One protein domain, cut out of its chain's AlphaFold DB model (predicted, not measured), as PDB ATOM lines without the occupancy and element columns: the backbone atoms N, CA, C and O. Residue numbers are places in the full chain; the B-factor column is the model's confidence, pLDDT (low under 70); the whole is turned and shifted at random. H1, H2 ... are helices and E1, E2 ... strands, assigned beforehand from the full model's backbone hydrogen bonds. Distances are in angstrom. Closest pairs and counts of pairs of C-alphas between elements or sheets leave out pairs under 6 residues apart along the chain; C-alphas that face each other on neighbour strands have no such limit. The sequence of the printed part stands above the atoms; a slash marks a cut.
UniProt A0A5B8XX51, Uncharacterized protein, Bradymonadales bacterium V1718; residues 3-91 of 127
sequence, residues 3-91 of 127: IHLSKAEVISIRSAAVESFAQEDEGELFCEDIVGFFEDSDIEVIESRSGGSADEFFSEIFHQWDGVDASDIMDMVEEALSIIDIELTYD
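Overview. This is residues 3 to 91 of the 127 residues of an uncharacterized protein of Bradymonadales bacterium V1718 (UniProt A0A5B8XX51). Five short helices cluster without a common direction: H1 and H2 form a hairpin, and H4 bridges H2 to H5, with H3 at one end beside H4. The first and last elements, E1 and E2, pair as a small parallel sheet, with E2 packed on H5. The 89 printed residues hold, in order, E1 H1 H2 H3 H4 H5 E2, mostly helix. The whole is compact, with a radius of gyration of the C-alphas of 12.0 A and spans of 31 by 27 by 20 A.

Arrangement. E1, residues 3 to 5, and E2, residues 87 to 90, are parallel at 15 degrees, with N 5 and O 89 at 2.9 A and N 89 and O 3 at 2.8 A, within hydrogen-bond range. They form a strand-helix-strand unit, parallel neighbour strands with the five helices between. H1, residues 7 to 21, and H2, residues 28 to 35, touch as a hairpin, opposite ways at a shallow tilt of 15 degrees; the closest C-alphas, of Ala 17 and Phe 30, are 5.6 A apart. H4, residues 54 to 62, is the hub: it touches H2 (Cys 31 and Ser 59, C-alphas 5.5 A), H3, residues 40 to 50 (Glu 47 and Ala 54, 5.4 A), and H5, residues 71 to 83 (Ile 61 and Met 76, 7.1 A), each at a steep tilt. H5 touches H1 with residues 71 to 74 alone, about perpendicular at 76 degrees, C-alphas 14 and 73 being 7.2 A apart. Every O i to N i+4 pair is within hydrogen-bond range in H1, H3 and H4, against 2 of 4 in H2 and 8 of 9 in H5.

Along the chain. E1 begins at C-alpha 3 (-15.212, 46.384, -48.307). H1 is 21.1 A long, H3 15.1 A and H5 19.5 A. E2 ends at C-alpha 90 (-10.728, 39.568, -47.918).

Size, cuts and confidence. The farthest C-alphas, of Glu 24 and Asp 85, are 33.3 A apart. The printed part has no cut and no long link; residue 25 alone has a pLDDT under 70.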
ATOM      1  N   ILE A   3     -16.371  46.256 -47.423       88.75
ATOM      2  CA  ILE A   3     -15.212  46.384 -48.307       88.75
ATOM      3  C   ILE A   3     -14.703  44.970 -48.591       88.75
ATOM      4  O   ILE A   3     -14.654  44.137 -47.680       88.75
ATOM      5  N   HIS A   4     -14.362  44.689 -49.845       88.50
ATOM      6  CA  HIS A   4     -13.815  43.402 -50.255       88.50
ATOM      7  C   HIS A   4     -12.440  43.585 -50.894       88.50
ATOM      8  O   HIS A   4     -12.337  44.302 -51.883       88.50
ATOM      9  N   LEU A   5     -11.421  42.908 -50.363       86.69
ATOM     10  CA  LEU A   5     -10.073  42.896 -50.932       86.69
ATOM     11  C   LEU A   5      -9.787  41.555 -51.609       86.69
ATOM     12  O   LEU A   5      -9.985  40.484 -51.027       86.69
ATOM     13  N   SER A   6      -9.289  41.613 -52.837       86.75
ATOM     14  CA  SER A   6      -8.824  40.446 -53.579       86.75
ATOM     15  C   SER A   6      -7.530  39.882 -52.995       86.75
ATOM     16  O   SER A   6      -6.750  40.567 -52.328       86.75
ATOM     17  N   LYS A   7      -7.240  38.622 -53.324       85.31
ATOM     18  CA  LYS A   7      -6.006  37.939 -52.917       85.31
ATOM     19  C   LYS A   7      -4.743  38.733 -53.261       85.31
ATOM     20  O   LYS A   7      -3.805  38.794 -52.468       85.31
ATOM     21  N   ALA A   8      -4.715  39.345 -54.447       85.75
ATOM     22  CA  ALA A   8      -3.581  40.131 -54.922       85.75
ATOM     23  C   ALA A   8      -3.372  41.403 -54.086       85.75
ATOM     24  O   ALA A   8      -2.230  41.750 -53.770       85.75
ATOM     25  N   GLU A   9      -4.460  42.062 -53.686       86.88
ATOM     26  CA  GLU A   9      -4.426  43.240 -52.816       86.88
ATOM     27  C   GLU A   9      -3.938  42.863 -51.419       86.88
ATOM     28  O   GLU A   9      -3.026  43.500 -50.902       86.88
ATOM     29  N   VAL A  10      -4.430  41.760 -50.848       86.06
ATOM     30  CA  VAL A  10      -3.977  41.276 -49.533       86.06
ATOM     31  C   VAL A  10      -2.484  40.933 -49.544       86.06
ATOM     32  O   VAL A  10      -1.754  41.327 -48.633       86.06
ATOM     33  N   ILE A  11      -1.995  40.234 -50.577       85.62
ATOM     34  CA  ILE A  11      -0.560  39.931 -50.730       85.62
ATOM     35  C   ILE A  11       0.257  41.223 -50.831       85.62
ATOM     36  O   ILE A  11       1.322  41.327 -50.214       85.62
ATOM     37  N   SER A  12      -0.231  42.198 -51.596       85.69
ATOM     38  CA  SER A  12       0.458  43.473 -51.803       85.69
ATOM     39  C   SER A  12       0.514  44.299 -50.520       85.69
ATOM     40  O   SER A  12       1.592  44.761 -50.161       85.69
ATOM     41  N   ILE A  13      -0.595  44.391 -49.779       86.94
ATOM     42  CA  ILE A  13      -0.674  45.063 -48.477       86.94
ATOM     43  C   ILE A  13       0.301  44.417 -47.488       86.94
ATOM     44  O   ILE A  13       1.133  45.109 -46.904       86.94
ATOM     45  N   ARG A  14       0.272  43.084 -47.341       86.44
ATOM     46  CA  ARG A  14       1.205  42.359 -46.456       86.44
ATOM     47  C   ARG A  14       2.665  42.603 -46.842       86.44
ATOM     48  O   ARG A  14       3.500  42.830 -45.970       86.44
ATOM     49  N   SER A  15       2.977  42.563 -48.136       85.81
ATOM     50  CA  SER A  15       4.343  42.764 -48.634       85.81
ATOM     51  C   SER A  15       4.830  44.193 -48.393       85.81
ATOM     52  O   SER A  15       5.941  44.378 -47.898       85.81
ATOM     53  N   ALA A  16       3.989  45.186 -48.692       86.19
ATOM     54  CA  ALA A  16       4.282  46.598 -48.473       86.19
ATOM     55  C   ALA A  16       4.507  46.894 -46.987       86.19
ATOM     56  O   ALA A  16       5.469  47.567 -46.619       86.19
ATOM     57  N   ALA A  17       3.683  46.314 -46.115       84.31
ATOM     58  CA  ALA A  17       3.841  46.459 -44.681       84.31
ATOM     59  C   ALA A  17       5.146  45.847 -44.170       84.31
ATOM     60  O   ALA A  17       5.900  46.517 -43.474       84.31
ATOM     61  N   VAL A  18       5.460  44.600 -44.539       84.12
ATOM     62  CA  VAL A  18       6.721  43.953 -44.137       84.12
ATOM     63  C   VAL A  18       7.922  44.756 -44.623       84.12
ATOM     64  O   VAL A  18       8.884  44.936 -43.879       84.12
ATOM     65  N   GLU A  19       7.881  45.254 -45.858       83.12
ATOM     66  CA  GLU A  19       8.960  46.063 -46.416       83.12
ATOM     67  C   GLU A  19       9.107  47.412 -45.699       83.12
ATOM     68  O   GLU A  19      10.233  47.831 -45.419       83.12
ATOM     69  N   SER A  20       8.003  48.081 -45.369       83.75
ATOM     70  CA  SER A  20       8.015  49.376 -44.682       83.75
ATOM     71  C   SER A  20       8.447  49.242 -43.216       83.75
ATOM     72  O   SER A  20       9.350  49.947 -42.764       83.75
ATOM     73  N   PHE A  21       7.912  48.260 -42.489       81.31
ATOM     74  CA  PHE A  21       8.253  47.999 -41.085       81.31
ATOM     75  C   PHE A  21       9.643  47.383 -40.889       81.31
ATOM     76  O   PHE A  21      10.225  47.498 -39.810       81.31
ATOM     77  N   ALA A  22      10.222  46.755 -41.917       77.94
ATOM     78  CA  ALA A  22      11.622  46.331 -41.886       77.94
ATOM     79  C   ALA A  22      12.615  47.504 -42.017       77.94
ATOM     80  O   ALA A  22      13.813  47.320 -41.767       77.94
ATOM     81  N   GLN A  23      12.154  48.689 -42.431       74.38
ATOM     82  CA  GLN A  23      12.971  49.894 -42.571       74.38
ATOM     83  C   GLN A  23      12.988  50.732 -41.280       74.38
ATOM     84  O   GLN A  23      12.296  50.445 -40.310       74.38
ATOM     85  N   GLU A  24      13.820  51.782 -41.243       71.19
ATOM     86  CA  GLU A  24      13.922  52.703 -40.090       71.19
ATOM     87  C   GLU A  24      12.714  53.654 -39.953       71.19
ATOM     88  O   GLU A  24      12.721  54.511 -39.075       71.19
ATOM     89  N   ASP A  25      11.718  53.519 -40.831       67.75
ATOM     90  CA  ASP A  25      10.561  54.409 -40.987       67.75
ATOM     91  C   ASP A  25       9.324  53.935 -40.198       67.75
ATOM     92  O   ASP A  25       8.279  54.566 -40.244       67.75
ATOM     93  N   GLU A  26       9.432  52.809 -39.474       72.19
ATOM     94  CA  GLU A  26       8.393  52.281 -38.564       72.19
ATOM     95  C   GLU A  26       6.982  52.184 -39.190       72.19
ATOM     96  O   GLU A  26       5.980  52.238 -38.481       72.19
ATOM     97  N   GLY A  27       6.894  52.015 -40.517       77.38
ATOM     98  CA  GLY A  27       5.622  51.880 -41.222       77.38
ATOM     99  C   GLY A  27       4.952  53.177 -41.682       77.38
ATOM    100  O   GLY A  27       3.826  53.086 -42.175       77.38
ATOM    101  N   GLU A  28       5.574  54.360 -41.548       79.38
ATOM    102  CA  GLU A  28       4.951  55.625 -41.986       79.38
ATOM    103  C   GLU A  28       4.603  55.583 -43.484       79.38
ATOM    104  O   GLU A  28       3.454  55.835 -43.844       79.38
ATOM    105  N   LEU A  29       5.534  55.142 -44.339       81.56
ATOM    106  CA  LEU A  29       5.282  54.964 -45.779       81.56
ATOM    107  C   LEU A  29       4.130  53.990 -46.083       81.56
ATOM    108  O   LEU A  29       3.331  54.230 -46.984       81.56
ATOM    109  N   PHE A  30       4.000  52.906 -45.312       85.00
ATOM    110  CA  PHE A  30       2.927  51.932 -45.524       85.00
ATOM    111  C   PHE A  30       1.540  52.512 -45.226       85.00
ATOM    112  O   PHE A  30       0.562  52.100 -45.841       85.00
ATOM    113  N   CYS A  31       1.444  53.477 -44.311       85.31
ATOM    114  CA  CYS A  31       0.173  54.131 -44.008       85.31
ATOM    115  C   CYS A  31      -0.344  54.958 -45.191       85.31
ATOM    116  O   CYS A  31      -1.552  55.025 -45.385       85.31
ATOM    117  N   GLU A  32       0.555  55.548 -45.983       84.38
ATOM    118  CA  GLU A  32       0.197  56.250 -47.221       84.38
ATOM    119  C   GLU A  32      -0.149  55.246 -48.335       84.38
ATOM    120  O   GLU A  32      -1.128  55.416 -49.062       84.38
ATOM    121  N   ASP A  33       0.617  54.155 -48.439       87.19
ATOM    122  CA  ASP A  33       0.397  53.131 -49.463       87.19
ATOM    123  C   ASP A  33      -0.910  52.355 -49.246       87.19
ATOM    124  O   ASP A  33      -1.625  52.093 -50.214       87.19
ATOM    125  N   ILE A  34      -1.261  52.003 -47.998       87.44
ATOM    126  CA  ILE A  34      -2.443  51.179 -47.701       87.44
ATOM    127  C   ILE A  34      -3.740  51.852 -48.165       87.44
ATOM    128  O   ILE A  34      -4.634  51.185 -48.680       87.44
ATOM    129  N   VAL A  35      -3.824  53.181 -48.037       89.00
ATOM    130  CA  VAL A  35      -4.973  53.973 -48.492       89.00
ATOM    131  C   VAL A  35      -5.148  53.835 -50.003       89.00
ATOM    132  O   VAL A  35      -6.276  53.734 -50.474       89.00
ATOM    133  N   GLY A  36      -4.047  53.734 -50.751       86.44
ATOM    134  CA  GLY A  36      -4.052  53.532 -52.198       86.44
ATOM    135  C   GLY A  36      -4.597  52.178 -52.667       86.44
ATOM    136  O   GLY A  36      -4.886  52.041 -53.854       86.44
ATOM    137  N   PHE A  37      -4.763  51.195 -51.774       87.12
ATOM    138  CA  PHE A  37      -5.405  49.913 -52.099       87.12
ATOM    139  C   PHE A  37      -6.930  49.945 -51.951       87.12
ATOM    140  O   PHE A  37      -7.595  49.013 -52.388       87.12
ATOM    141  N   PHE A  38      -7.498  50.986 -51.340       88.00
ATOM    142  CA  PHE A  38      -8.947  51.138 -51.225       88.00
ATOM    143  C   PHE A  38      -9.495  51.998 -52.368       88.00
ATOM    144  O   PHE A  38      -8.833  52.913 -52.857       88.00
ATOM    145  N   GLU A  39     -10.738  51.744 -52.784       89.19
ATOM    146  CA  GLU A  39     -11.404  52.605 -53.763       89.19
ATOM    147  C   GLU A  39     -11.673  54.000 -53.162       89.19
ATOM    148  O   GLU A  39     -11.986  54.119 -51.978       89.19
ATOM    149  N   ASP A  40     -11.672  55.069 -53.974       90.69
ATOM    150  CA  ASP A  40     -11.982  56.439 -53.506       90.69
ATOM    151  C   ASP A  40     -13.295  56.515 -52.698       90.69
ATOM    152  O   ASP A  40     -13.405  57.261 -51.725       90.69
ATOM    153  N   SER A  41     -14.297  55.713 -53.076       90.31
ATOM    154  CA  SER A  41     -15.580  55.647 -52.359       90.31
ATOM    155  C   SER A  41     -15.455  55.029 -50.965       90.31
ATOM    156  O   SER A  41     -16.186  55.426 -50.057       90.31
ATOM    157  N   ASP A  42     -14.544  54.077 -50.787       90.88
ATOM    158  CA  ASP A  42     -14.256  53.465 -49.494       90.88
ATOM    159  C   ASP A  42     -13.478  54.438 -48.612       90.88
ATOM    160  O   ASP A  42     -13.851  54.639 -47.453       90.88
ATOM    161  N   ILE A  43     -12.484  55.120 -49.188       91.19
ATOM    162  CA  ILE A  43     -11.699  56.164 -48.521       91.19
ATOM    163  C   ILE A  43     -12.625  57.265 -47.989       91.19
ATOM    164  O   ILE A  43     -12.611  57.546 -46.792       91.19
ATOM    165  N   GLU A  44     -13.507  57.827 -48.826       91.44
ATOM    166  CA  GLU A  44     -14.450  58.873 -48.400       91.44
ATOM    167  C   GLU A  44     -15.339  58.423 -47.226       91.44
ATOM    168  O   GLU A  44     -15.685  59.216 -46.341       91.44
ATOM    169  N   VAL A  45     -15.735  57.145 -47.194       88.75
ATOM    170  CA  VAL A  45     -16.556  56.619 -46.099       88.75
ATOM    171  C   VAL A  45     -15.728  56.394 -44.841       88.75
ATOM    172  O   VAL A  45     -16.210  56.733 -43.754       88.75
ATOM    173  N   ILE A  46     -14.512  55.864 -44.965       89.69
ATOM    174  CA  ILE A  46     -13.575  55.723 -43.848       89.69
ATOM    175  C   ILE A  46     -13.350  57.096 -43.218       89.69
ATOM    176  O   ILE A  46     -13.622  57.252 -42.030       89.69
ATOM    177  N   GLU A  47     -13.003  58.116 -44.006       92.62
ATOM    178  CA  GLU A  47     -12.793  59.488 -43.529       92.62
ATOM    179  C   GLU A  47     -14.046  60.087 -42.875       92.62
ATOM    180  O   GLU A  47     -14.005  60.674 -41.786       92.62
ATOM    181  N   SER A  48     -15.214  59.896 -43.497       90.44
ATOM    182  CA  SER A  48     -16.476  60.393 -42.949       90.44
ATOM    183  C   SER A  48     -16.843  59.746 -41.612       90.44
ATOM    184  O   SER A  48     -17.591  60.362 -40.841       90.44
ATOM    185  N   ARG A  49     -16.415  58.506 -41.356       89.69
ATOM    186  CA  ARG A  49     -16.788  57.758 -40.150       89.69
ATOM    187  C   ARG A  49     -15.716  57.802 -39.064       89.69
ATOM    188  O   ARG A  49     -16.084  57.878 -37.893       89.69
ATOM    189  N   SER A  50     -14.439  57.794 -39.434       89.75
ATOM    190  CA  SER A  50     -13.304  57.964 -38.523       89.75
ATOM    191  C   SER A  50     -13.248  59.391 -37.966       89.75
ATOM    192  O   SER A  50     -12.867  59.598 -36.814       89.75
ATOM    193  N   GLY A  51     -13.713  60.380 -38.743       88.19
ATOM    194  CA  GLY A  51     -13.676  61.792 -38.367       88.19
ATOM    195  C   GLY A  51     -12.310  62.456 -38.582       88.19
ATOM    196  O   GLY A  51     -12.109  63.566 -38.082       88.19
ATOM    197  N   GLY A  52     -11.413  61.794 -39.317       89.00
ATOM    198  CA  GLY A  52     -10.087  62.257 -39.735       89.00
ATOM    199  C   GLY A  52      -9.755  61.744 -41.139       89.00
ATOM    200  O   GLY A  52     -10.631  61.190 -41.801       89.00
ATOM    201  N   SER A  53      -8.520  61.938 -41.604       90.81
ATOM    202  CA  SER A  53      -8.103  61.352 -42.886       90.81
ATOM    203  C   SER A  53      -7.877  59.839 -42.767       90.81
ATOM    204  O   SER A  53      -7.627  59.334 -41.667       90.81
ATOM    205  N   ALA A  54      -7.983  59.104 -43.877       90.00
ATOM    206  CA  ALA A  54      -7.766  57.658 -43.892       90.00
ATOM    207  C   ALA A  54      -6.320  57.316 -43.498       90.00
ATOM    208  O   ALA A  54      -6.112  56.408 -42.696       90.00
ATOM    209  N   ASP A  55      -5.343  58.110 -43.946       90.00
ATOM    210  CA  ASP A  55      -3.933  57.959 -43.572       90.00
ATOM    211  C   ASP A  55      -3.725  58.107 -42.059       90.00
ATOM    212  O   ASP A  55      -3.023  57.313 -41.438       90.00
ATOM    213  N   GLU A  56      -4.378  59.097 -41.434       89.69
ATOM    214  CA  GLU A  56      -4.311  59.298 -39.979       89.69
ATOM    215  C   GLU A  56      -4.919  58.107 -39.232       89.69
ATOM    216  O   GLU A  56      -4.353  57.639 -38.246       89.69
ATOM    217  N   PHE A  57      -6.043  57.585 -39.728       91.25
ATOM    218  CA  PHE A  57      -6.706  56.423 -39.149       91.25
ATOM    219  C   PHE A  57      -5.808  55.179 -39.183       91.25
ATOM    220  O   PHE A  57      -5.618  54.535 -38.152       91.25
ATOM    221  N   PHE A  58      -5.214  54.866 -40.338       89.31
ATOM    222  CA  PHE A  58      -4.301  53.732 -40.475       89.31
ATOM    223  C   PHE A  58      -2.995  53.937 -39.707       89.31
ATOM    224  O   PHE A  58      -2.533  53.012 -39.038       89.31
ATOM    225  N   SER A  59      -2.453  55.155 -39.693       88.19
ATOM    226  CA  SER A  59      -1.263  55.488 -38.909       88.19
ATOM    227  C   SER A  59      -1.465  55.248 -37.414       88.19
ATOM    228  O   SER A  59      -0.594  54.662 -36.773       88.19
ATOM    229  N   GLU A  60      -2.619  55.612 -36.841       88.62
ATOM    230  CA  GLU A  60      -2.913  55.347 -35.423       88.62
ATOM    231  C   GLU A  60      -2.987  53.847 -35.088       88.62
ATOM    232  O   GLU A  60      -2.649  53.439 -33.969       88.62
ATOM    233  N   ILE A  61      -3.418  53.019 -36.040       87.69
ATOM    234  CA  ILE A  61      -3.498  51.562 -35.888       87.69
ATOM    235  C   ILE A  61      -2.096  50.960 -35.965       87.69
ATOM    236  O   ILE A  61      -1.670  50.241 -35.058       87.69
ATOM    237  N   PHE A  62      -1.352  51.299 -37.014       85.81
ATOM    238  CA  PHE A  62      -0.054  50.707 -37.310       85.81
ATOM    239  C   PHE A  62       1.068  51.195 -36.392       85.81
ATOM    240  O   PHE A  62       1.979  50.426 -36.112       85.81
ATOM    241  N   HIS A  63       0.942  52.376 -35.775       83.44
ATOM    242  CA  HIS A  63       1.835  52.799 -34.685       83.44
ATOM    243  C   HIS A  63       1.834  51.845 -33.479       83.44
ATOM    244  O   HIS A  63       2.736  51.890 -32.640       83.44
ATOM    245  N   GLN A  64       0.772  51.051 -33.326       78.81
ATOM    246  CA  GLN A  64       0.635  50.078 -32.243       78.81
ATOM    247  C   GLN A  64       1.105  48.680 -32.656       78.81
ATOM    248  O   GLN A  64       1.234  47.816 -31.786       78.81
ATOM    249  N   TRP A  65       1.363  48.458 -33.946       83.88
ATOM    250  CA  TRP A  65       1.865  47.197 -34.460       83.88
ATOM    251  C   TRP A  65       3.380  47.109 -34.254       83.88
ATOM    252  O   TRP A  65       4.121  48.058 -34.495       83.88
ATOM    253  N   ASP A  66       3.851  45.964 -33.767       71.38
ATOM    254  CA  ASP A  66       5.272  45.731 -33.481       71.38
ATOM    255  C   ASP A  66       6.068  45.216 -34.695       71.38
ATOM    256  O   ASP A  66       7.285  45.030 -34.595       71.38
ATOM    257  N   GLY A  67       5.394  45.011 -35.833       72.62
ATOM    258  CA  GLY A  67       6.010  44.577 -37.085       72.62
ATOM    259  C   GLY A  67       6.420  43.099 -37.121       72.62
ATOM    260  O   GLY A  67       7.194  42.721 -37.999       72.62
ATOM    261  N   VAL A  68       5.987  42.263 -36.166       71.06
ATOM    262  CA  VAL A  68       6.450  40.865 -36.060       71.06
ATOM    263  C   VAL A  68       5.725  39.920 -37.018       71.06
ATOM    264  O   VAL A  68       6.389  39.095 -37.647       71.06
ATOM    265  N   ASP A  69       4.405  40.041 -37.160       80.12
ATOM    266  CA  ASP A  69       3.580  39.107 -37.935       80.12
ATOM    267  C   ASP A  69       2.689  39.855 -38.932       80.12
ATOM    268  O   ASP A  69       1.780  40.595 -38.563       80.12
ATOM    269  N   ALA A  70       2.953  39.667 -40.230       78.44
ATOM    270  CA  ALA A  70       2.222  40.344 -41.306       78.44
ATOM    271  C   ALA A  70       0.750  39.909 -41.394       78.44
ATOM    272  O   ALA A  70      -0.092  40.627 -41.932       78.44
ATOM    273  N   SER A  71       0.434  38.727 -40.868       76.38
ATOM    274  CA  SER A  71      -0.939  38.243 -40.770       76.38
ATOM    275  C   SER A  71      -1.776  39.127 -39.841       76.38
ATOM    276  O   SER A  71      -2.915  39.418 -40.189       76.38
ATOM    277  N   ASP A  72      -1.186  39.655 -38.757       84.19
ATOM    278  CA  ASP A  72      -1.885  40.518 -37.791       84.19
ATOM    279  C   ASP A  72      -2.333  41.856 -38.401       84.19
ATOM    280  O   ASP A  72      -3.272  42.471 -37.906       84.19
ATOM    281  N   ILE A  73      -1.706  42.321 -39.490       85.69
ATOM    282  CA  ILE A  73      -2.082  43.577 -40.163       85.69
ATOM    283  C   ILE A  73      -3.545  43.526 -40.602       85.69
ATOM    284  O   ILE A  73      -4.288  44.479 -40.375       85.69
ATOM    285  N   MET A  74      -3.958  42.423 -41.234       87.12
ATOM    286  CA  MET A  74      -5.317  42.301 -41.763       87.12
ATOM    287  C   MET A  74      -6.339  42.225 -40.631       87.12
ATOM    288  O   MET A  74      -7.355  42.912 -40.699       87.12
ATOM    289  N   ASP A  75      -6.029  41.487 -39.562       87.25
ATOM    290  CA  ASP A  75      -6.840  41.446 -38.344       87.25
ATOM    291  C   ASP A  75      -6.969  42.839 -37.694       87.25
ATOM    292  O   ASP A  75      -8.061  43.247 -37.294       87.25
ATOM    293  N   MET A  76      -5.878  43.613 -37.630       88.94
ATOM    294  CA  MET A  76      -5.889  44.975 -37.079       88.94
ATOM    295  C   MET A  76      -6.726  45.938 -37.928       88.94
ATOM    296  O   MET A  76      -7.469  46.757 -37.381       88.94
ATOM    297  N   VAL A  77      -6.633  45.840 -39.256       89.00
ATOM    298  CA  VAL A  77      -7.430  46.658 -40.180       89.00
ATOM    299  C   VAL A  77      -8.909  46.284 -40.099       89.00
ATOM    300  O   VAL A  77      -9.756  47.176 -40.032       89.00
ATOM    301  N   GLU A  78      -9.236  44.993 -40.036       90.56
ATOM    302  CA  GLU A  78     -10.608  44.515 -39.857       90.56
ATOM    303  C   GLU A  78     -11.216  45.023 -38.544       90.56
ATOM    304  O   GLU A  78     -12.305  45.609 -38.554       90.56
ATOM    305  N   GLU A  79     -10.513  44.859 -37.417       90.88
ATOM    306  CA  GLU A  79     -11.000  45.314 -36.111       90.88
ATOM    307  C   GLU A  79     -11.248  46.827 -36.124       90.88
ATOM    308  O   GLU A  79     -12.298  47.300 -35.673       90.88
ATOM    309  N   ALA A  80     -10.324  47.595 -36.699       90.62
ATOM    310  CA  ALA A  80     -10.448  49.038 -36.751       90.62
ATOM    311  C   ALA A  80     -11.611  49.501 -37.639       90.62
ATOM    312  O   ALA A  80     -12.394  50.368 -37.235       90.62
ATOM    313  N   LEU A  81     -11.770  48.914 -38.826       90.81
ATOM    314  CA  LEU A  81     -12.902  49.198 -39.708       90.81
ATOM    315  C   LEU A  81     -14.231  48.803 -39.045       90.81
ATOM    316  O   LEU A  81     -15.216  49.549 -39.126       90.81
ATOM    317  N   SER A  82     -14.250  47.708 -38.281       91.19
ATOM    318  CA  SER A  82     -15.432  47.286 -37.530       91.19
ATOM    319  C   SER A  82     -15.858  48.316 -36.477       91.19
ATOM    320  O   SER A  82     -17.064  48.523 -36.290       91.19
ATOM    321  N   ILE A  83     -14.915  49.021 -35.835       91.94
ATOM    322  CA  ILE A  83     -15.220  50.097 -34.869       91.94
ATOM    323  C   ILE A  83     -16.037  51.216 -35.527       91.94
ATOM    324  O   ILE A  83     -16.916  51.804 -34.887       91.94
ATOM    325  N   ILE A  84     -15.788  51.480 -36.810       91.81
ATOM    326  CA  ILE A  84     -16.520  52.462 -37.609       91.81
ATOM    327  C   ILE A  84     -17.654  51.836 -38.439       91.81
ATOM    328  O   ILE A  84     -18.162  52.468 -39.364       91.81
ATOM    329  N   ASP A  85     -18.134  50.636 -38.086       89.12
ATOM    330  CA  ASP A  85     -19.278  49.950 -38.723       89.12
ATOM    331  C   ASP A  85     -19.034  49.626 -40.224       89.12
ATOM    332  O   ASP A  85     -19.947  49.581 -41.064       89.12
ATOM    333  N   ILE A  86     -17.765  49.417 -40.575       91.44
ATOM    334  CA  ILE A  86     -17.312  48.916 -41.872       91.44
ATOM    335  C   ILE A  86     -16.848  47.468 -41.676       91.44
ATOM    336  O   ILE A  86     -16.020  47.178 -40.824       91.44
ATOM    337  N   GLU A  87     -17.432  46.552 -42.433       92.00
ATOM    338  CA  GLU A  87     -17.066  45.140 -42.460       92.00
ATOM    339  C   GLU A  87     -16.012  44.952 -43.549       92.00
ATOM    340  O   GLU A  87     -16.267  45.265 -44.714       92.00
ATOM    341  N   LEU A  88     -14.823  44.495 -43.166       87.50
ATOM    342  CA  LEU A  88     -13.792  44.105 -44.114       87.50
ATOM    343  C   LEU A  88     -13.945  42.617 -44.404       87.50
ATOM    344  O   LEU A  88     -14.078  41.806 -43.496       87.50
ATOM    345  N   THR A  89     -13.923  42.271 -45.679       88.00
ATOM    346  CA  THR A  89     -13.817  40.894 -46.148       88.00
ATOM    347  C   THR A  89     -12.640  40.816 -47.098       88.00
ATOM    348  O   THR A  89     -12.389  41.760 -47.844       88.00
ATOM    349  N   TYR A  90     -11.885  39.731 -47.056       87.12
ATOM    350  CA  TYR A  90     -10.728  39.568 -47.918       87.12
ATOM    351  C   TYR A  90     -10.509  38.102 -48.253       87.12
ATOM    352  O   TYR A  90     -10.817  37.225 -47.442       87.12
ATOM    353  N   ASP A  91      -9.983  37.848 -49.449       83.00
ATOM    354  CA  ASP A  91      -9.630  36.492 -49.856       83.00
ATOM    355  C   ASP A  91      -8.525  35.945 -48.945       83.00
ATOM    356  O   ASP A  91      -7.545  36.640 -48.637       83.00
TER     357      ASP A  91